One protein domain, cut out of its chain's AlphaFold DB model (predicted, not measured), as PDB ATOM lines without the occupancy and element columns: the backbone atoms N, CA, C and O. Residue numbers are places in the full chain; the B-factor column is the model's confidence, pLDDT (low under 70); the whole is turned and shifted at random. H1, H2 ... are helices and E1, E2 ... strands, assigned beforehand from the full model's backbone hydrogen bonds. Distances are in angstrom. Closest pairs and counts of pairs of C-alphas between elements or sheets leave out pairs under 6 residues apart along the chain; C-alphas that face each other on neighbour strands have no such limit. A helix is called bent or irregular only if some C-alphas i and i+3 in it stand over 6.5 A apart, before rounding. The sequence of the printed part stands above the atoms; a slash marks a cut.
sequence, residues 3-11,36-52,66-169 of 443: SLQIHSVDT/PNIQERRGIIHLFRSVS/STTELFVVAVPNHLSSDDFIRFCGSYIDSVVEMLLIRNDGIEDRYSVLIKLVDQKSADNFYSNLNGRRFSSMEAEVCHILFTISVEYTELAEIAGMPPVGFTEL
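What this domain is: This is residues 3 to 11, 36 to 52 and 66 to 169 of the 443 residues of an uncharacterized protein of Nelumbo nucifera (UniProt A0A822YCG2). What does the chain build here? It makes a closed barrel of six strands, E1, E2, E4, E5, E3 and E6, with H1 and H2 packed on its outside over E5 and E3. Toward the other end of the longest axis, the short H3 covers E1 from outside and the short strand E7 adds on to E2. What is in the printed part? The printed part has 130 residues with three named helices and seven named strands, in the order E1, E2, E3, H1, E4, E5, H2, E6, H3, E7, in a mixed sheet and of the mixed class, helices and strands. It is compact, with a radius of gyration of the C-alphas of 14.5 A, and rounded, with spans of 39 by 32 by 28 A.

How they stand to each other: Which strands ring the barrel? Round it run E1, residues 3 to 8, E2, residues 37 to 50, E4, residues 95 to 102, E5, residues 109 to 116, E3, residues 69 to 76, E6, residues 143 to 153, and back to E1. E2 bends by 97 degrees at residue 42 and pairs staggered, parallel with E4 over its residues 37 to 42 (N 39 and O 98 within hydrogen-bond range at 2.9 A) and antiparallel with E1 over 43 to 48 (N 5 and O 46 at 3.0 A). E6 bends by 85 degrees at residue 148 and pairs antiparallel with E3 over its residues 143 to 146, with N 71 and O 145 at 2.8 A, and parallel with E1 over 149 to 153, with N 6 and O 151 at 2.8 A. How do the other strands pair? E4 and E5 form a hairpin, antiparallel at 161 degrees, with N 99 and O 113 at 2.8 A. E5 and E3 are antiparallel at 157 degrees, with N 112 and O 72 at 3.0 A. E7, residues 166 to 168, is not in the ring but is antiparallel to E2, with N 49 and O 167 at 2.8 A. Where are the helices? H1, residues 81 to 94, is on the barrel, outside it, at a height over the sheet of 9.1 A, and runs along E5 at 15 degrees on the local plane; H2, residues 119 to 129, is also outside, at 8.8 A, and runs along E3 at 10 degrees on the local plane, its closest C-alphas to E3 being Ala 122 and Leu 70, 7.1 A apart. Residues 88 to 94 of H1 alone touch H2, at a steep tilt of 42 degrees, opposite ways, the closest C-alphas being those of Tyr 91 and Phe 125, 6.3 A apart. H3, residues 156 to 159, is on the barrel, outside it, only just over E1 with 3 of its C-alphas, the closest C-alphas being those of Gln 5 and Ala 159, 5.5 A apart, and it is apart from H1 and H2. How do the helix backbones run? In H2 every O i to N i+4 pair is within hydrogen-bond range, in H1 5 of 10 are, and H3 is too short for such a pair. H1 is irregular, with C-alphas 87 and 90 9.1 A apart.

Where its parts are: Where do the strands run? E1 begins at C-alpha 3 (15.616, 26.593, -39.534), and E2 spans 29.4 A to C-alpha 50 (19.722, 23.932, -33.353). E6 spans 24.6 A, E5 22.7 A, E3 20.6 A and E4 19.7 A; E7 ends at C-alpha 168 (12.512, 18.820, -35.488). How long are the helices? H1 spans 16.9 A, H2 15.2 A and the four residues of H3 5.1 A.

The domain as a whole: How far does it reach? The two C-alphas farthest apart, those of Met 137 and Val 164, are 42.1 A apart. Where is the chain cut, and which link is long? Residues 12 to 35 and 53 to 65 are not printed, with gaps of 24.0 A from C-alpha 11 to 36 and 17.8 A from C-alpha 52 to 66. The link from H2 to E6, residues 130 to 142, is long. Where is confidence low? The mean pLDDT of the printed part is 81.1, and 14 residues are under 70, among them residues 103 to 107.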
ATOM      1  N   SER A   3      15.506  26.805 -38.092       82.00
ATOM      2  CA  SER A   3      15.616  26.593 -39.534       82.00
ATOM      3  C   SER A   3      14.301  25.996 -40.032       82.00
ATOM      4  O   SER A   3      13.683  25.193 -39.331       82.00
ATOM      5  N   LEU A   4      13.847  26.429 -41.202       83.62
ATOM      6  CA  LEU A   4      12.596  25.997 -41.813       83.62
ATOM      7  C   LEU A   4      12.895  25.212 -43.085       83.62
ATOM      8  O   LEU A   4      13.615  25.705 -43.952       83.62
ATOM      9  N   GLN A   5      12.277  24.044 -43.233       83.88
ATOM     10  CA  GLN A   5      12.151  23.389 -44.532       83.88
ATOM     11  C   GLN A   5      10.679  23.303 -44.910       83.88
ATOM     12  O   GLN A   5       9.850  22.830 -44.135       83.88
ATOM     13  N   ILE A   6      10.346  23.793 -46.099       81.88
ATOM     14  CA  ILE A   6       8.975  23.884 -46.588       81.88
ATOM     15  C   ILE A   6       8.823  22.907 -47.750       81.88
ATOM     16  O   ILE A   6       9.395  23.093 -48.827       81.88
ATOM     17  N   HIS A   7       8.022  21.871 -47.530       80.94
ATOM     18  CA  HIS A   7       7.557  20.970 -48.569       80.94
ATOM     19  C   HIS A   7       6.434  21.649 -49.360       80.94
ATOM     20  O   HIS A   7       5.305  21.749 -48.876       80.94
ATOM     21  N   SER A   8       6.742  22.135 -50.562       76.50
ATOM     22  CA  SER A   8       5.765  22.784 -51.440       76.50
ATOM     23  C   SER A   8       4.937  21.738 -52.179       76.50
ATOM     24  O   SER A   8       5.495  20.875 -52.854       76.50
ATOM     25  N   VAL A   9       3.609  21.831 -52.079       70.25
ATOM     26  CA  VAL A   9       2.665  20.929 -52.774       70.25
ATOM     27  C   VAL A   9       1.982  21.644 -53.954       70.25
ATOM     28  O   VAL A   9       1.204  21.045 -54.695       70.25
ATOM     29  N   ASP A  10       2.270  22.933 -54.160       62.25
ATOM     30  CA  ASP A  10       1.671  23.717 -55.238       62.25
ATOM     31  C   ASP A  10       2.311  23.414 -56.595       62.25
ATOM     32  O   ASP A  10       3.420  23.839 -56.904       62.25
ATOM     33  N   THR A  11       1.542  22.764 -57.465       49.72
ATOM     34  CA  THR A  11       1.908  22.492 -58.863       49.72
ATOM     35  C   THR A  11       1.841  23.728 -59.771       49.72
ATOM     36  O   THR A  11       2.236  23.649 -60.930       49.72
ATOM     37  N   PRO A  36       3.921  45.458 -49.327       73.19
ATOM     38  CA  PRO A  36       4.737  44.251 -49.261       73.19
ATOM     39  C   PRO A  36       4.339  43.276 -50.373       73.19
ATOM     40  O   PRO A  36       3.164  43.181 -50.740       73.19
ATOM     41  N   ASN A  37       5.309  42.523 -50.898       83.44
ATOM     42  CA  ASN A  37       5.016  41.426 -51.815       83.44
ATOM     43  C   ASN A  37       4.361  40.288 -51.019       83.44
ATOM     44  O   ASN A  37       5.036  39.603 -50.250       83.44
ATOM     45  N   ILE A  38       3.042  40.143 -51.154       84.31
ATOM     46  CA  ILE A  38       2.252  39.140 -50.437       84.31
ATOM     47  C   ILE A  38       2.013  37.955 -51.363       84.31
ATOM     48  O   ILE A  38       1.394  38.094 -52.418       84.31
ATOM     49  N   GLN A  39       2.472  36.786 -50.938       85.81
ATOM     50  CA  GLN A  39       2.319  35.531 -51.661       85.81
ATOM     51  C   GLN A  39       1.619  34.498 -50.786       85.81
ATOM     52  O   GLN A  39       1.733  34.511 -49.560       85.81
ATOM     53  N   GLU A  40       0.907  33.575 -51.422       85.19
ATOM     54  CA  GLU A  40       0.256  32.454 -50.756       85.19
ATOM     55  C   GLU A  40       0.765  31.146 -51.361       85.19
ATOM     56  O   GLU A  40       0.842  31.009 -52.582       85.19
ATOM     57  N   ARG A  41       1.124  30.190 -50.502       83.19
ATOM     58  CA  ARG A  41       1.633  28.875 -50.893       83.19
ATOM     59  C   ARG A  41       1.022  27.780 -50.027       83.19
ATOM     60  O   ARG A  41       0.763  27.971 -48.841       83.19
ATOM     61  N   ARG A  42       0.812  26.605 -50.610       82.44
ATOM     62  CA  ARG A  42       0.378  25.393 -49.912       82.44
ATOM     63  C   ARG A  42       1.565  24.474 -49.670       82.44
ATOM     64  O   ARG A  42       2.283  24.114 -50.605       82.44
ATOM     65  N   GLY A  43       1.758  24.068 -48.421       79.56
ATOM     66  CA  GLY A  43       2.880  23.213 -48.069       79.56
ATOM     67  C   GLY A  43       2.919  22.772 -46.615       79.56
ATOM     68  O   GLY A  43       2.241  23.342 -45.762       79.56
ATOM     69  N   ILE A  44       3.744  21.758 -46.361       80.81
ATOM     70  CA  ILE A  44       4.059  21.260 -45.019       80.81
ATOM     71  C   ILE A  44       5.369  21.901 -44.569       80.81
ATOM     72  O   ILE A  44       6.343  21.936 -45.318       80.81
ATOM     73  N   ILE A  45       5.389  22.432 -43.359       82.94
ATOM     74  CA  ILE A  45       6.514  23.114 -42.742       82.94
ATOM     75  C   ILE A  45       7.147  22.170 -41.727       82.94
ATOM     76  O   ILE A  45       6.519  21.699 -40.781       82.94
ATOM     77  N   HIS A  46       8.443  21.963 -41.871       81.81
ATOM     78  CA  HIS A  46       9.270  21.310 -40.876       81.81
ATOM     79  C   HIS A  46      10.107  22.379 -40.177       81.81
ATOM     80  O   HIS A  46      10.927  23.066 -40.793       81.81
ATOM     81  N   LEU A  47       9.841  22.569 -38.884       81.75
ATOM     82  CA  LEU A  47      10.519  23.553 -38.049       81.75
ATOM     83  C   LEU A  47      11.612  22.854 -37.240       81.75
ATOM     84  O   LEU A  47      11.331  22.042 -36.356       81.75
ATOM     85  N   PHE A  48      12.858  23.213 -37.518       81.06
ATOM     86  CA  PHE A  48      14.043  22.632 -36.910       81.06
ATOM     87  C   PHE A  48      14.704  23.606 -35.939       81.06
ATOM     88  O   PHE A  48      14.840  24.795 -36.219       81.06
ATOM     89  N   ARG A  49      15.177  23.100 -34.800       78.88
ATOM     90  CA  ARG A  49      15.925  23.862 -33.793       78.88
ATOM     91  C   ARG A  49      17.360  23.366 -33.700       78.88
ATOM     92  O   ARG A  49      17.591  22.164 -33.697       78.88
ATOM     93  N   SER A  50      18.315  24.286 -33.573       73.75
ATOM     94  CA  SER A  50      19.722  23.932 -33.353       73.75
ATOM     95  C   SER A  50      19.927  23.281 -31.979       73.75
ATOM     96  O   SER A  50      19.469  23.802 -30.957       73.75
ATOM     97  N   VAL A  51      20.642  22.156 -31.950       65.62
ATOM     98  CA  VAL A  51      21.002  21.411 -30.739       65.62
ATOM     99  C   VAL A  51      22.203  22.095 -30.072       65.62
ATOM    100  O   VAL A  51      23.345  21.649 -30.190       65.62
ATOM    101  N   SER A  52      21.974  23.212 -29.378       57.41
ATOM    102  CA  SER A  52      23.025  23.820 -28.550       57.41
ATOM    103  C   SER A  52      23.351  22.913 -27.362       57.41
ATOM    104  O   SER A  52      22.477  22.520 -26.587       57.41
ATOM    105  N   SER A  66      22.057  38.513 -36.397       60.94
ATOM    106  CA  SER A  66      21.071  39.409 -36.994       60.94
ATOM    107  C   SER A  66      20.408  38.773 -38.221       60.94
ATOM    108  O   SER A  66      21.007  38.766 -39.300       60.94
ATOM    109  N   THR A  67      19.198  38.232 -38.057       78.06
ATOM    110  CA  THR A  67      18.350  37.782 -39.161       78.06
ATOM    111  C   THR A  67      17.133  38.688 -39.323       78.06
ATOM    112  O   THR A  67      16.441  39.040 -38.365       78.06
ATOM    113  N   THR A  68      16.860  39.055 -40.575       86.44
ATOM    114  CA  THR A  68      15.700  39.869 -40.965       86.44
ATOM    115  C   THR A  68      14.466  39.028 -41.299       86.44
ATOM    116  O   THR A  68      13.434  39.576 -41.689       86.44
ATOM    117  N   GLU A  69      14.568  37.705 -41.148       89.12
ATOM    118  CA  GLU A  69      13.511  36.738 -41.435       89.12
ATOM    119  C   GLU A  69      12.831  36.275 -40.144       89.12
ATOM    120  O   GLU A  69      13.450  35.697 -39.242       89.12
ATOM    121  N   LEU A  70      11.528  36.527 -40.075       89.38
ATOM    122  CA  LEU A  70      10.653  36.167 -38.971       89.38
ATOM    123  C   LEU A  70       9.628  35.139 -39.432       89.38
ATOM    124  O   LEU A  70       9.068  35.233 -40.521       89.38
ATOM    125  N   PHE A  71       9.336  34.183 -38.564       89.31
ATOM    126  CA  PHE A  71       8.328  33.162 -38.791       89.31
ATOM    127  C   PHE A  71       7.239  33.255 -37.733       89.31
ATOM    128  O   PHE A  71       7.500  33.103 -36.539       89.31
ATOM    129  N   VAL A  72       6.014  33.515 -38.174       88.19
ATOM    130  CA  VAL A  72       4.827  33.561 -37.328       88.19
ATOM    131  C   VAL A  72       4.158  32.197 -37.361       88.19
ATOM    132  O   VAL A  72       3.703  31.730 -38.408       88.19
ATOM    133  N   VAL A  73       4.118  31.563 -36.195       84.00
ATOM    134  CA  VAL A  73       3.593  30.211 -36.023       84.00
ATOM    135  C   VAL A  73       2.089  30.280 -35.775       84.00
ATOM    136  O   VAL A  73       1.646  31.034 -34.910       84.00
ATOM    137  N   ALA A  74       1.327  29.424 -36.462       78.56
ATOM    138  CA  ALA A  74      -0.047  29.081 -36.090       78.56
ATOM    139  C   ALA A  74      -1.018  30.282 -36.020       78.56
ATOM    140  O   ALA A  74      -1.752  30.443 -35.044       78.56
ATOM    141  N   VAL A  75      -1.056  31.099 -37.074       86.62
ATOM    142  CA  VAL A  75      -2.077  32.138 -37.250       86.62
ATOM    143  C   VAL A  75      -3.449  31.479 -37.493       86.62
ATOM    144  O   VAL A  75      -3.548  30.578 -38.330       86.62
ATOM    145  N   PRO A  76      -4.514  31.881 -36.783       85.31
ATOM    146  CA  PRO A  76      -5.838  31.268 -36.926       85.31
ATOM    147  C   PRO A  76      -6.464  31.494 -38.309       85.31
ATOM    148  O   PRO A  76      -6.468  32.617 -38.801       85.31
ATOM    149  N   ASN A  77      -7.086  30.475 -38.914       84.62
ATOM    150  CA  ASN A  77      -7.715  30.596 -40.244       84.62
ATOM    151  C   ASN A  77      -8.909  31.567 -40.299       84.62
ATOM    152  O   ASN A  77      -9.288  31.995 -41.390       84.62
ATOM    153  N   HIS A  78      -9.513  31.914 -39.156       82.44
ATOM    154  CA  HIS A  78     -10.572  32.927 -39.106       82.44
ATOM    155  C   HIS A  78     -10.038  34.344 -39.368       82.44
ATOM    156  O   HIS A  78     -10.810  35.218 -39.759       82.44
ATOM    157  N   LEU A  79      -8.737  34.576 -39.154       86.25
ATOM    158  CA  LEU A  79      -8.062  35.785 -39.599       86.25
ATOM    159  C   LEU A  79      -7.717  35.623 -41.075       86.25
ATOM    160  O   LEU A  79      -6.944  34.748 -41.466       86.25
ATOM    161  N   SER A  80      -8.301  36.478 -41.908       87.56
ATOM    162  CA  SER A  80      -7.897  36.567 -43.305       87.56
ATOM    163  C   SER A  80      -6.494  37.173 -43.429       87.56
ATOM    164  O   SER A  80      -5.985  37.810 -42.501       87.56
ATOM    165  N   SER A  81      -5.876  37.032 -44.604       86.62
ATOM    166  CA  SER A  81      -4.601  37.687 -44.920       86.62
ATOM    167  C   SER A  81      -4.671  39.201 -44.663       86.62
ATOM    168  O   SER A  81      -3.764  39.768 -44.060       86.62
ATOM    169  N   ASP A  82      -5.787  39.839 -45.031       87.81
ATOM    170  CA  ASP A  82      -6.043  41.263 -44.790       87.81
ATOM    171  C   ASP A  82      -6.171  41.605 -43.300       87.81
ATOM    172  O   ASP A  82      -5.676  42.641 -42.850       87.81
ATOM    173  N   ASP A  83      -6.819  40.747 -42.511       89.75
ATOM    174  CA  ASP A  83      -6.956  40.969 -41.069       89.75
ATOM    175  C   ASP A  83      -5.617  40.813 -40.349       89.75
ATOM    176  O   ASP A  83      -5.312  41.586 -39.438       89.75
ATOM    177  N   PHE A  84      -4.775  39.881 -40.801       90.06
ATOM    178  CA  PHE A  84      -3.409  39.752 -40.306       90.06
ATOM    179  C   PHE A  84      -2.552  40.976 -40.662       90.06
ATOM    180  O   PHE A  84      -1.838  41.499 -39.808       90.06
ATOM    181  N   ILE A  85      -2.684  41.517 -41.877       89.56
ATOM    182  CA  ILE A  85      -2.016  42.769 -42.269       89.56
ATOM    183  C   ILE A  85      -2.467  43.934 -41.376       89.56
ATOM    184  O   ILE A  85      -1.640  44.705 -40.885       89.56
ATOM    185  N   ARG A  86      -3.769  44.041 -41.080       89.00
ATOM    186  CA  ARG A  86      -4.285  45.042 -40.128       89.00
ATOM    187  C   ARG A  86      -3.746  44.830 -38.715       89.00
ATOM    188  O   ARG A  86      -3.476  45.809 -38.023       89.00
ATOM    189  N   PHE A  87      -3.578  43.579 -38.289       89.56
ATOM    190  CA  PHE A  87      -2.977  43.240 -37.000       89.56
ATOM    191  C   PHE A  87      -1.517  43.714 -36.905       89.56
ATOM    192  O   PHE A  87      -1.121  44.259 -35.868       89.56
ATOM    193  N   CYS A  88      -0.751  43.592 -37.996       89.00
ATOM    194  CA  CYS A  88       0.604  44.139 -38.111       89.00
ATOM    195  C   CYS A  88       0.644  45.676 -38.039       89.00
ATOM    196  O   CYS A  88       1.660  46.234 -37.633       89.00
ATOM    197  N   GLY A  89      -0.441  46.379 -38.376       88.12
ATOM    198  CA  GLY A  89      -0.539  47.835 -38.234       88.12
ATOM    199  C   GLY A  89       0.564  48.583 -38.995       88.12
ATOM    200  O   GLY A  89       0.894  48.226 -40.119       88.12
ATOM    201  N   SER A  90       1.167  49.603 -38.375       87.75
ATOM    202  CA  SER A  90       2.237  50.412 -38.990       87.75
ATOM    203  C   SER A  90       3.555  49.663 -39.197       87.75
ATOM    204  O   SER A  90       4.461  50.184 -39.834       87.75
ATOM    205  N   TYR A  91       3.706  48.460 -38.638       88.12
ATOM    206  CA  TYR A  91       4.919  47.665 -38.830       88.12
ATOM    207  C   TYR A  91       4.952  46.982 -40.204       88.12
ATOM    208  O   TYR A  91       5.999  46.468 -40.592       88.12
ATOM    209  N   ILE A  92       3.834  46.993 -40.944       87.94
ATOM    210  CA  ILE A  92       3.762  46.445 -42.302       87.94
ATOM    211  C   ILE A  92       4.626  47.232 -43.297       87.94
ATOM    212  O   ILE A  92       5.156  46.641 -44.230       87.94
ATOM    213  N   ASP A  93       4.842  48.530 -43.058       85.50
ATOM    214  CA  ASP A  93       5.629  49.407 -43.938       85.50
ATOM    215  C   ASP A  93       7.108  48.979 -44.022       85.50
ATOM    216  O   ASP A  93       7.810  49.302 -44.979       85.50
ATOM    217  N   SER A  94       7.587  48.231 -43.021       87.94
ATOM    218  CA  SER A  94       8.943  47.674 -42.965       87.94
ATOM    219  C   SER A  94       9.050  46.252 -43.538       87.94
ATOM    220  O   SER A  94      10.131  45.654 -43.481       87.94
ATOM    221  N   VAL A  95       7.953  45.675 -44.041       89.69
ATOM    222  CA  VAL A  95       7.913  44.318 -44.602       89.69
ATOM    223  C   VAL A  95       8.187  44.371 -46.103       89.69
ATOM    224  O   VAL A  95       7.506  45.068 -46.847       89.69
ATOM    225  N   VAL A  96       9.179  43.606 -46.557       88.88
ATOM    226  CA  VAL A  96       9.527  43.479 -47.981       88.88
ATOM    227  C   VAL A  96       8.724  42.351 -48.622       88.88
ATOM    228  O   VAL A  96       8.150  42.511 -49.699       88.88
ATOM    229  N   GLU A  97       8.664  41.212 -47.935       88.81
ATOM    230  CA  GLU A  97       8.041  39.990 -48.430       88.81
ATOM    231  C   GLU A  97       7.252  39.317 -47.307       88.81
ATOM    232  O   GLU A  97       7.718  39.224 -46.167       88.81
ATOM    233  N   MET A  98       6.050  38.854 -47.640       89.56
ATOM    234  CA  MET A  98       5.180  38.102 -46.746       89.56
ATOM    235  C   MET A  98       4.650  36.874 -47.480       89.56
ATOM    236  O   MET A  98       3.866  36.993 -48.419       89.56
ATOM    237  N   LEU A  99       5.050  35.690 -47.029       88.81
ATOM    238  CA  LEU A  99       4.602  34.418 -47.579       88.81
ATOM    239  C   LEU A  99       3.667  33.725 -46.586       88.81
ATOM    240  O   LEU A  99       4.081  33.312 -45.502       88.81
ATOM    241  N   LEU A 100       2.404  33.574 -46.973       88.25
ATOM    242  CA  LEU A 100       1.406  32.828 -46.222       88.25
ATOM    243  C   LEU A 100       1.452  31.364 -46.647       88.25
ATOM    244  O   LEU A 100       1.234  31.042 -47.812       88.25
ATOM    245  N   ILE A 101       1.705  30.477 -45.692       86.12
ATOM    246  CA  ILE A 101       1.798  29.040 -45.923       86.12
ATOM    247  C   ILE A 101       0.580  28.368 -45.302       86.12
ATOM    248  O   ILE A 101       0.414  28.349 -44.078       86.12
ATOM    249  N   ARG A 102      -0.279  27.808 -46.154       79.38
ATOM    250  CA  ARG A 102      -1.458  27.036 -45.747       79.38
ATOM    251  C   ARG A 102      -1.189  25.537 -45.853       79.38
ATOM    252  O   ARG A 102      -0.388  25.107 -46.678       79.38
ATOM    253  N   ASN A 103      -1.963  24.750 -45.106       63.38
ATOM    254  CA  ASN A 103      -1.996  23.287 -45.197       63.38
ATOM    255  C   ASN A 103      -0.764  22.555 -44.610       63.38
ATOM    256  O   ASN A 103      -0.349  21.527 -45.142       63.38
ATOM    257  N   ASP A 104      -0.237  23.033 -43.473       59.59
ATOM    258  CA  ASP A 104       0.846  22.391 -42.692       59.59
ATOM    259  C   ASP A 104       0.353  21.203 -41.824       59.59
ATOM    260  O   ASP A 104       0.752  21.018 -40.678       59.59
ATOM    261  N   GLY A 105      -0.617  20.426 -42.315       53.91
ATOM    262  CA  GLY A 105      -1.186  19.293 -41.568       53.91
ATOM    263  C   GLY A 105      -2.112  19.654 -40.390       53.91
ATOM    264  O   GLY A 105      -2.478  18.765 -39.624       53.91
ATOM    265  N   ILE A 106      -2.518  20.924 -40.245       60.00
ATOM    266  CA  ILE A 106      -3.482  21.408 -39.236       60.00
ATOM    267  C   ILE A 106      -4.615  22.156 -39.958       60.00
ATOM    268  O   ILE A 106      -4.364  23.170 -40.604       60.00
ATOM    269  N   GLU A 107      -5.861  21.678 -39.853       59.03
ATOM    270  CA  GLU A 107      -6.984  22.155 -40.689       59.03
ATOM    271  C   GLU A 107      -7.522  23.565 -40.344       59.03
ATOM    272  O   GLU A 107      -8.279  24.129 -41.128       59.03
ATOM    273  N   ASP A 108      -7.070  24.211 -39.264       71.25
ATOM    274  CA  ASP A 108      -7.625  25.499 -38.795       71.25
ATOM    275  C   ASP A 108      -6.604  26.631 -38.597       71.25
ATOM    276  O   ASP A 108      -6.930  27.693 -38.055       71.25
ATOM    277  N   ARG A 109      -5.358  26.445 -39.046       80.81
ATOM    278  CA  ARG A 109      -4.294  27.448 -38.890       80.81
ATOM    279  C   ARG A 109      -3.414  27.543 -40.135       80.81
ATOM    280  O   ARG A 109      -3.295  26.589 -40.903       80.81
ATOM    281  N   TYR A 110      -2.770  28.688 -40.313       86.56
ATOM    282  CA  TYR A 110      -1.743  28.920 -41.325       86.56
ATOM    283  C   TYR A 110      -0.503  29.545 -40.683       86.56
ATOM    284  O   TYR A 110      -0.560  30.080 -39.578       86.56
ATOM    285  N   SER A 111       0.635  29.462 -41.356       88.38
ATOM    286  CA  SER A 111       1.879  30.076 -40.886       88.38
ATOM    287  C   SER A 111       2.282  31.206 -41.820       88.38
ATOM    288  O   SER A 111       1.915  31.200 -42.994       88.38
ATOM    289  N   VAL A 112       3.032  32.186 -41.316       89.94
ATOM    290  CA  VAL A 112       3.466  33.335 -42.122       89.94
ATOM    291  C   VAL A 112       4.967  33.508 -42.000       89.94
ATOM    292  O   VAL A 112       5.494  33.651 -40.901       89.94
ATOM    293  N   LEU A 113       5.658  33.520 -43.133       90.69
ATOM    294  CA  LEU A 113       7.058  33.909 -43.219       90.69
ATOM    295  C   LEU A 113       7.132  35.379 -43.634       90.69
ATOM    296  O   LEU A 113       6.470  35.797 -44.580       90.69
ATOM    297  N   ILE A 114       7.916  36.167 -42.906       91.69
ATOM    298  CA  ILE A 114       8.022  37.613 -43.079       91.69
ATOM    299  C   ILE A 114       9.493  37.974 -43.221       91.69
ATOM    300  O   ILE A 114      10.305  37.644 -42.358       91.69
ATOM    301  N   LYS A 115       9.827  38.707 -44.280       90.81
ATOM    302  CA  LYS A 115      11.154  39.280 -44.491       90.81
ATOM    303  C   LYS A 115      11.088  40.792 -44.356       90.81
ATOM    304  O   LYS A 115      10.318  41.451 -45.058       90.81
ATOM    305  N   LEU A 116      11.892  41.341 -43.451       91.06
ATOM    306  CA  LEU A 116      11.947  42.777 -43.182       91.06
ATOM    307  C   LEU A 116      13.163  43.441 -43.834       91.06
ATOM    308  O   LEU A 116      14.137  42.780 -44.193       91.06
ATOM    309  N   VAL A 117      13.087  44.767 -43.977       90.19
ATOM    310  CA  VAL A 117      14.139  45.589 -44.602       90.19
ATOM    311  C   VAL A 117      15.462  45.507 -43.831       90.19
ATOM    312  O   VAL A 117      16.528  45.396 -44.432       90.19
ATOM    313  N   ASP A 118      15.407  45.571 -42.501       88.50
ATOM    314  CA  ASP A 118      16.581  45.664 -41.638       88.50
ATOM    315  C   ASP A 118      16.365  44.989 -40.276       88.50
ATOM    316  O   ASP A 118      15.233  44.789 -39.824       88.50
ATOM    317  N   GLN A 119      17.471  44.667 -39.592       87.38
ATOM    318  CA  GLN A 119      17.432  43.982 -38.294       87.38
ATOM    319  C   GLN A 119      16.629  44.764 -37.257       87.38
ATOM    320  O   GLN A 119      15.855  44.188 -36.501       87.38
ATOM    321  N   LYS A 120      16.773  46.093 -37.243       88.69
ATOM    322  CA  LYS A 120      16.077  46.943 -36.279       88.69
ATOM    323  C   LYS A 120      14.565  46.895 -36.493       88.69
ATOM    324  O   LYS A 120      13.827  46.886 -35.510       88.69
ATOM    325  N   SER A 121      14.094  46.840 -37.741       89.50
ATOM    326  CA  SER A 121      12.675  46.603 -38.016       89.50
ATOM    327  C   SER A 121      12.238  45.209 -37.580       89.50
ATOM    328  O   SER A 121      11.164  45.098 -36.998       89.50
ATOM    329  N   ALA A 122      13.049  44.167 -37.797       88.31
ATOM    330  CA  ALA A 122      12.733  42.807 -37.350       88.31
ATOM    331  C   ALA A 122      12.607  42.715 -35.818       88.31
ATOM    332  O   ALA A 122      11.607  42.214 -35.305       88.31
ATOM    333  N   ASP A 123      13.552  43.296 -35.079       87.00
ATOM    334  CA  ASP A 123      13.526  43.346 -33.613       87.00
ATOM    335  C   ASP A 123      12.327  44.153 -33.093       87.00
ATOM    336  O   ASP A 123      11.690  43.777 -32.103       87.00
ATOM    337  N   ASN A 124      11.990  45.257 -33.770       89.06
ATOM    338  CA  ASN A 124      10.826  46.078 -33.447       89.06
ATOM    339  C   ASN A 124       9.513  45.327 -33.733       89.06
ATOM    340  O   ASN A 124       8.602  45.348 -32.906       89.06
ATOM    341  N   PHE A 125       9.421  44.622 -34.862       90.38
ATOM    342  CA  PHE A 125       8.272  43.787 -35.215       90.38
ATOM    343  C   PHE A 125       8.077  42.676 -34.176       90.38
ATOM    344  O   PHE A 125       6.983  42.522 -33.632       90.38
ATOM    345  N   TYR A 126       9.155  41.970 -33.821       87.44
ATOM    346  CA  TYR A 126       9.149  40.932 -32.794       87.44
ATOM    347  C   TYR A 126       8.713  41.481 -31.431       87.44
ATOM    348  O   TYR A 126       7.763  40.978 -30.842       87.44
ATOM    349  N   SER A 127       9.355  42.543 -30.941       85.75
ATOM    350  CA  SER A 127       9.132  43.042 -29.575       85.75
ATOM    351  C   SER A 127       7.716  43.574 -29.336       85.75
ATOM    352  O   SER A 127       7.242  43.549 -28.202       85.75
ATOM    353  N   ASN A 128       7.037  44.065 -30.380       88.06
ATOM    354  CA  ASN A 128       5.688  44.629 -30.259       88.06
ATOM    355  C   ASN A 128       4.565  43.635 -30.578       88.06
ATOM    356  O   ASN A 128       3.467  43.764 -30.029       88.06
ATOM    357  N   LEU A 129       4.793  42.682 -31.488       86.81
ATOM    358  CA  LEU A 129       3.753  41.751 -31.937       86.81
ATOM    359  C   LEU A 129       3.858  40.370 -31.285       86.81
ATOM    360  O   LEU A 129       2.825  39.725 -31.108       86.81
ATOM    361  N   ASN A 130       5.050  39.920 -30.881       84.50
ATOM    362  CA  ASN A 130       5.202  38.639 -30.196       84.50
ATOM    363  C   ASN A 130       4.499  38.669 -28.826       84.50
ATOM    364  O   ASN A 130       4.681  39.588 -28.030       84.50
ATOM    365  N   GLY A 131       3.668  37.665 -28.550       78.88
ATOM    366  CA  GLY A 131       2.837  37.566 -27.349       78.88
ATOM    367  C   GLY A 131       1.568  38.431 -27.367       78.88
ATOM    368  O   GLY A 131       0.770  38.362 -26.428       78.88
ATOM    369  N   ARG A 132       1.331  39.228 -28.417       83.19
ATOM    370  CA  ARG A 132       0.104  40.024 -28.556       83.19
ATOM    371  C   ARG A 132      -1.055  39.135 -29.005       83.19
ATOM    372  O   ARG A 132      -0.897  38.311 -29.898       83.19
ATOM    373  N   ARG A 133      -2.236  39.320 -28.415       85.25
ATOM    374  CA  ARG A 133      -3.448  38.588 -28.815       85.25
ATOM    375  C   ARG A 133      -3.939  39.019 -30.188       85.25
ATOM    376  O   ARG A 133      -4.035  40.220 -30.437       85.25
ATOM    377  N   PHE A 134      -4.314  38.046 -31.012       83.62
ATOM    378  CA  PHE A 134      -4.917  38.274 -32.326       83.62
ATOM    379  C   PHE A 134      -6.280  38.967 -32.226       83.62
ATOM    380  O   PHE A 134      -6.553  39.929 -32.941       83.62
ATOM    381  N   SER A 135      -7.102  38.529 -31.270       80.62
ATOM    382  CA  SER A 135      -8.402  39.115 -30.957       80.62
ATOM    383  C   SER A 135      -8.528  39.378 -29.458       80.62
ATOM    384  O   SER A 135      -8.012  38.638 -28.624       80.62
ATOM    385  N   SER A 136      -9.255  40.434 -29.093       77.38
ATOM    386  CA  SER A 136      -9.564  40.734 -27.687       77.38
ATOM    387  C   SER A 136     -10.482  39.691 -27.037       77.38
ATOM    388  O   SER A 136     -10.484  39.560 -25.814       77.38
ATOM    389  N   MET A 137     -11.238  38.946 -27.851       71.69
ATOM    390  CA  MET A 137     -12.191  37.929 -27.401       71.69
ATOM    391  C   MET A 137     -11.548  36.558 -27.166       71.69
ATOM    392  O   MET A 137     -12.136  35.725 -26.478       71.69
ATOM    393  N   GLU A 138     -10.355  36.322 -27.705       69.12
ATOM    394  CA  GLU A 138      -9.700  35.015 -27.685       69.12
ATOM    395  C   GLU A 138      -8.454  35.009 -26.798       69.12
ATOM    396  O   GLU A 138      -7.907  36.047 -26.414       69.12
ATOM    397  N   ALA A 139      -8.026  33.805 -26.422       69.50
ATOM    398  CA  ALA A 139      -6.824  33.598 -25.621       69.50
ATOM    399  C   ALA A 139      -5.560  33.400 -26.476       69.50
ATOM    400  O   ALA A 139      -4.464  33.409 -25.921       69.50
ATOM    401  N   GLU A 140      -5.708  33.220 -27.792       74.31
ATOM    402  CA  GLU A 140      -4.602  32.954 -28.712       74.31
ATOM    403  C   GLU A 140      -3.723  34.199 -28.901       74.31
ATOM    404  O   GLU A 140      -4.209  35.331 -29.030       74.31
ATOM    405  N   VAL A 141      -2.408  33.987 -28.890       81.75
ATOM    406  CA  VAL A 141      -1.388  35.032 -29.023       81.75
ATOM    407  C   VAL A 141      -0.502  34.759 -30.231       81.75
ATOM    408  O   VAL A 141      -0.300  33.617 -30.632       81.75
ATOM    409  N   CYS A 142       0.040  35.826 -30.804       83.56
ATOM    410  CA  CYS A 142       0.987  35.760 -31.902       83.56
ATOM    411  C   CYS A 142       2.341  35.256 -31.392       83.56
ATOM    412  O   CYS A 142       2.945  35.880 -30.520       83.56
ATOM    413  N   HIS A 143       2.821  34.142 -31.939       81.75
ATOM    414  CA  HIS A 143       4.144  33.602 -31.647       81.75
ATOM    415  C   HIS A 143       5.063  33.816 -32.842       81.75
ATOM    416  O   HIS A 143       4.792  33.323 -33.936       81.75
ATOM    417  N   ILE A 144       6.152  34.545 -32.620       85.38
ATOM    418  CA  ILE A 144       7.129  34.896 -33.650       85.38
ATOM    419  C   ILE A 144       8.454  34.222 -33.311       85.38
ATOM    420  O   ILE A 144       8.887  34.243 -32.161       85.38
ATOM    421  N   LEU A 145       9.109  33.635 -34.307       85.12
ATOM    422  CA  LEU A 145      10.421  33.005 -34.198       85.12
ATOM    423  C   LEU A 145      11.390  33.655 -35.189       85.12
ATOM    424  O   LEU A 145      11.013  33.952 -36.319       85.12
ATOM    425  N   PHE A 146      12.643  33.848 -34.779       85.94
ATOM    426  CA  PHE A 146      13.716  34.242 -35.695       85.94
ATOM    427  C   PHE A 146      14.241  33.016 -36.438       85.94
ATOM    428  O   PHE A 146      14.665  32.036 -35.807       85.94
ATOM    429  N   THR A 147      14.259  33.097 -37.765       84.50
ATOM    430  CA  THR A 147      14.720  32.012 -38.634       84.50
ATOM    431  C   THR A 147      16.075  32.358 -39.244       84.50
ATOM    432  O   THR A 147      16.343  33.514 -39.559       84.50
ATOM    433  N   ILE A 148      16.948  31.354 -39.368       83.00
ATOM    434  CA  ILE A 148      18.302  31.489 -39.935       83.00
ATOM    435  C   ILE A 148      18.348  31.064 -41.395       83.00
ATOM    436  O   ILE A 148      19.086  31.644 -42.186       83.00
ATOM    437  N   SER A 149      17.592  30.029 -41.741       81.75
ATOM    438  CA  SER A 149      17.491  29.547 -43.108       81.75
ATOM    439  C   SER A 149      16.088  29.039 -43.390       81.75
ATOM    440  O   SER A 149      15.445  28.435 -42.525       81.75
ATOM    441  N   VAL A 150      15.645  29.282 -44.619       83.94
ATOM    442  CA  VAL A 150      14.401  28.771 -45.177       83.94
ATOM    443  C   VAL A 150      14.743  28.040 -46.467       83.94
ATOM    444  O   VAL A 150      15.257  28.641 -47.408       83.94
ATOM    445  N   GLU A 151      14.475  26.741 -46.507       84.44
ATOM    446  CA  GLU A 151      14.698  25.901 -47.681       84.44
ATOM    447  C   GLU A 151      13.362  25.392 -48.218       84.44
ATOM    448  O   GLU A 151      12.450  25.065 -47.457       84.44
ATOM    449  N   TYR A 152      13.246  25.303 -49.540       82.81
ATOM    450  CA  TYR A 152      12.050  24.802 -50.208       82.81
ATOM    451  C   TYR A 152      12.372  23.521 -50.965       82.81
ATOM    452  O   TYR A 152      13.394  23.433 -51.645       82.81
ATOM    453  N   THR A 153      11.481  22.537 -50.883       79.12
ATOM    454  CA  THR A 153      11.623  21.273 -51.610       79.12
ATOM    455  C   THR A 153      10.262  20.742 -52.049       79.12
ATOM    456  O   THR A 153       9.256  20.945 -51.376       79.12
ATOM    457  N   GLU A 154      10.224  20.055 -53.187       78.81
ATOM    458  CA  GLU A 154       9.036  19.335 -53.682       78.81
ATOM    459  C   GLU A 154       9.016  17.871 -53.197       78.81
ATOM    460  O   GLU A 154       8.089  17.119 -53.486       78.81
ATOM    461  N   LEU A 155      10.049  17.441 -52.461       75.19
ATOM    462  CA  LEU A 155      10.205  16.071 -51.976       75.19
ATOM    463  C   LEU A 155       9.985  16.002 -50.461       75.19
ATOM    464  O   LEU A 155      10.839  16.426 -49.681       75.19
ATOM    465  N   ALA A 156       8.873  15.387 -50.050       71.31
ATOM    466  CA  ALA A 156       8.520  15.169 -48.643       71.31
ATOM    467  C   ALA A 156       9.621  14.453 -47.837       71.31
ATOM    468  O   ALA A 156       9.857  14.786 -46.679       71.31
ATOM    469  N   GLU A 157      10.316  13.488 -48.453       72.38
ATOM    470  CA  GLU A 157      11.394  12.724 -47.806       72.38
ATOM    471  C   GLU A 157      12.583  13.609 -47.414       72.38
ATOM    472  O   GLU A 157      13.229  13.342 -46.408       72.38
ATOM    473  N   ILE A 158      12.847  14.673 -48.179       73.88
ATOM    474  CA  ILE A 158      13.934  15.618 -47.903       73.88
ATOM    475  C   ILE A 158      13.482  16.659 -46.881       73.88
ATOM    476  O   ILE A 158      14.253  16.991 -45.990       73.88
ATOM    477  N   ALA A 159      12.236  17.135 -46.971       73.88
ATOM    478  CA  ALA A 159      11.707  18.170 -46.080       73.88
ATOM    479  C   ALA A 159      11.660  17.745 -44.603       73.88
ATOM    480  O   ALA A 159      11.784  18.579 -43.713       73.88
ATOM    481  N   GLY A 160      11.461  16.449 -44.342       68.06
ATOM    482  CA  GLY A 160      11.452  15.890 -42.988       68.06
ATOM    483  C   GLY A 160      12.836  15.521 -42.446       68.06
ATOM    484  O   GLY A 160      12.938  15.066 -41.305       68.06
ATOM    485  N   MET A 161      13.909  15.664 -43.233       74.12
ATOM    486  CA  MET A 161      15.260  15.324 -42.786       74.12
ATOM    487  C   MET A 161      15.895  16.507 -42.048       74.12
ATOM    488  O   MET A 161      16.178  17.531 -42.668       74.12
ATOM    489  N   PRO A 162      16.206  16.381 -40.744       75.19
ATOM    490  CA  PRO A 162      16.823  17.472 -40.010       75.19
ATOM    491  C   PRO A 162      18.218  17.802 -40.561       75.19
ATOM    492  O   PRO A 162      19.037  16.893 -40.740       75.19
ATOM    493  N   PRO A 163      18.540  19.095 -40.756       75.62
ATOM    494  CA  PRO A 163      19.905  19.531 -41.010       75.62
ATOM    495  C   PRO A 163      20.862  19.067 -39.901       75.62
ATOM    496  O   PRO A 163      20.478  18.896 -38.740       75.62
ATOM    497  N   VAL A 164      22.141  18.880 -40.236       72.69
ATOM    498  CA  VAL A 164      23.149  18.398 -39.278       72.69
ATOM    499  C   VAL A 164      23.227  19.338 -38.070       72.69
ATOM    500  O   VAL A 164      23.504  20.526 -38.211       72.69
ATOM    501  N   GLY A 165      23.009  18.796 -36.870       69.06
ATOM    502  CA  GLY A 165      23.013  19.577 -35.629       69.06
ATOM    503  C   GLY A 165      21.687  20.273 -35.309       69.06
ATOM    504  O   GLY A 165      21.656  21.099 -34.395       69.06
ATOM    505  N   PHE A 166      20.607  19.938 -36.017       74.12
ATOM    506  CA  PHE A 166      19.254  20.395 -35.727       74.12
ATOM    507  C   PHE A 166      18.318  19.223 -35.395       74.12
ATOM    508  O   PHE A 166      18.573  18.076 -35.753       74.12
ATOM    509  N   THR A 167      17.225  19.514 -34.696       74.62
ATOM    510  CA  THR A 167      16.156  18.562 -34.356       74.62
ATOM    511  C   THR A 167      14.799  19.167 -34.669       74.62
ATOM    512  O   THR A 167      14.589  20.351 -34.406       74.62
ATOM    513  N   GLU A 168      13.878  18.369 -35.207       76.62
ATOM    514  CA  GLU A 168      12.512  18.820 -35.488       76.62
ATOM    515  C   GLU A 168      11.740  19.083 -34.190       76.62
ATOM    516  O   GLU A 168      11.847  18.328 -33.220       76.62
ATOM    517  N   LEU A 169      10.963  20.165 -34.168       71.56
ATOM    518  CA  LEU A 169      10.093  20.501 -33.048       71.56
ATOM    519  C   LEU A 169       8.785  19.702 -33.117       71.56
ATOM    520  O   LEU A 169       8.016  19.880 -34.073       71.56
TER     521      LEU A 169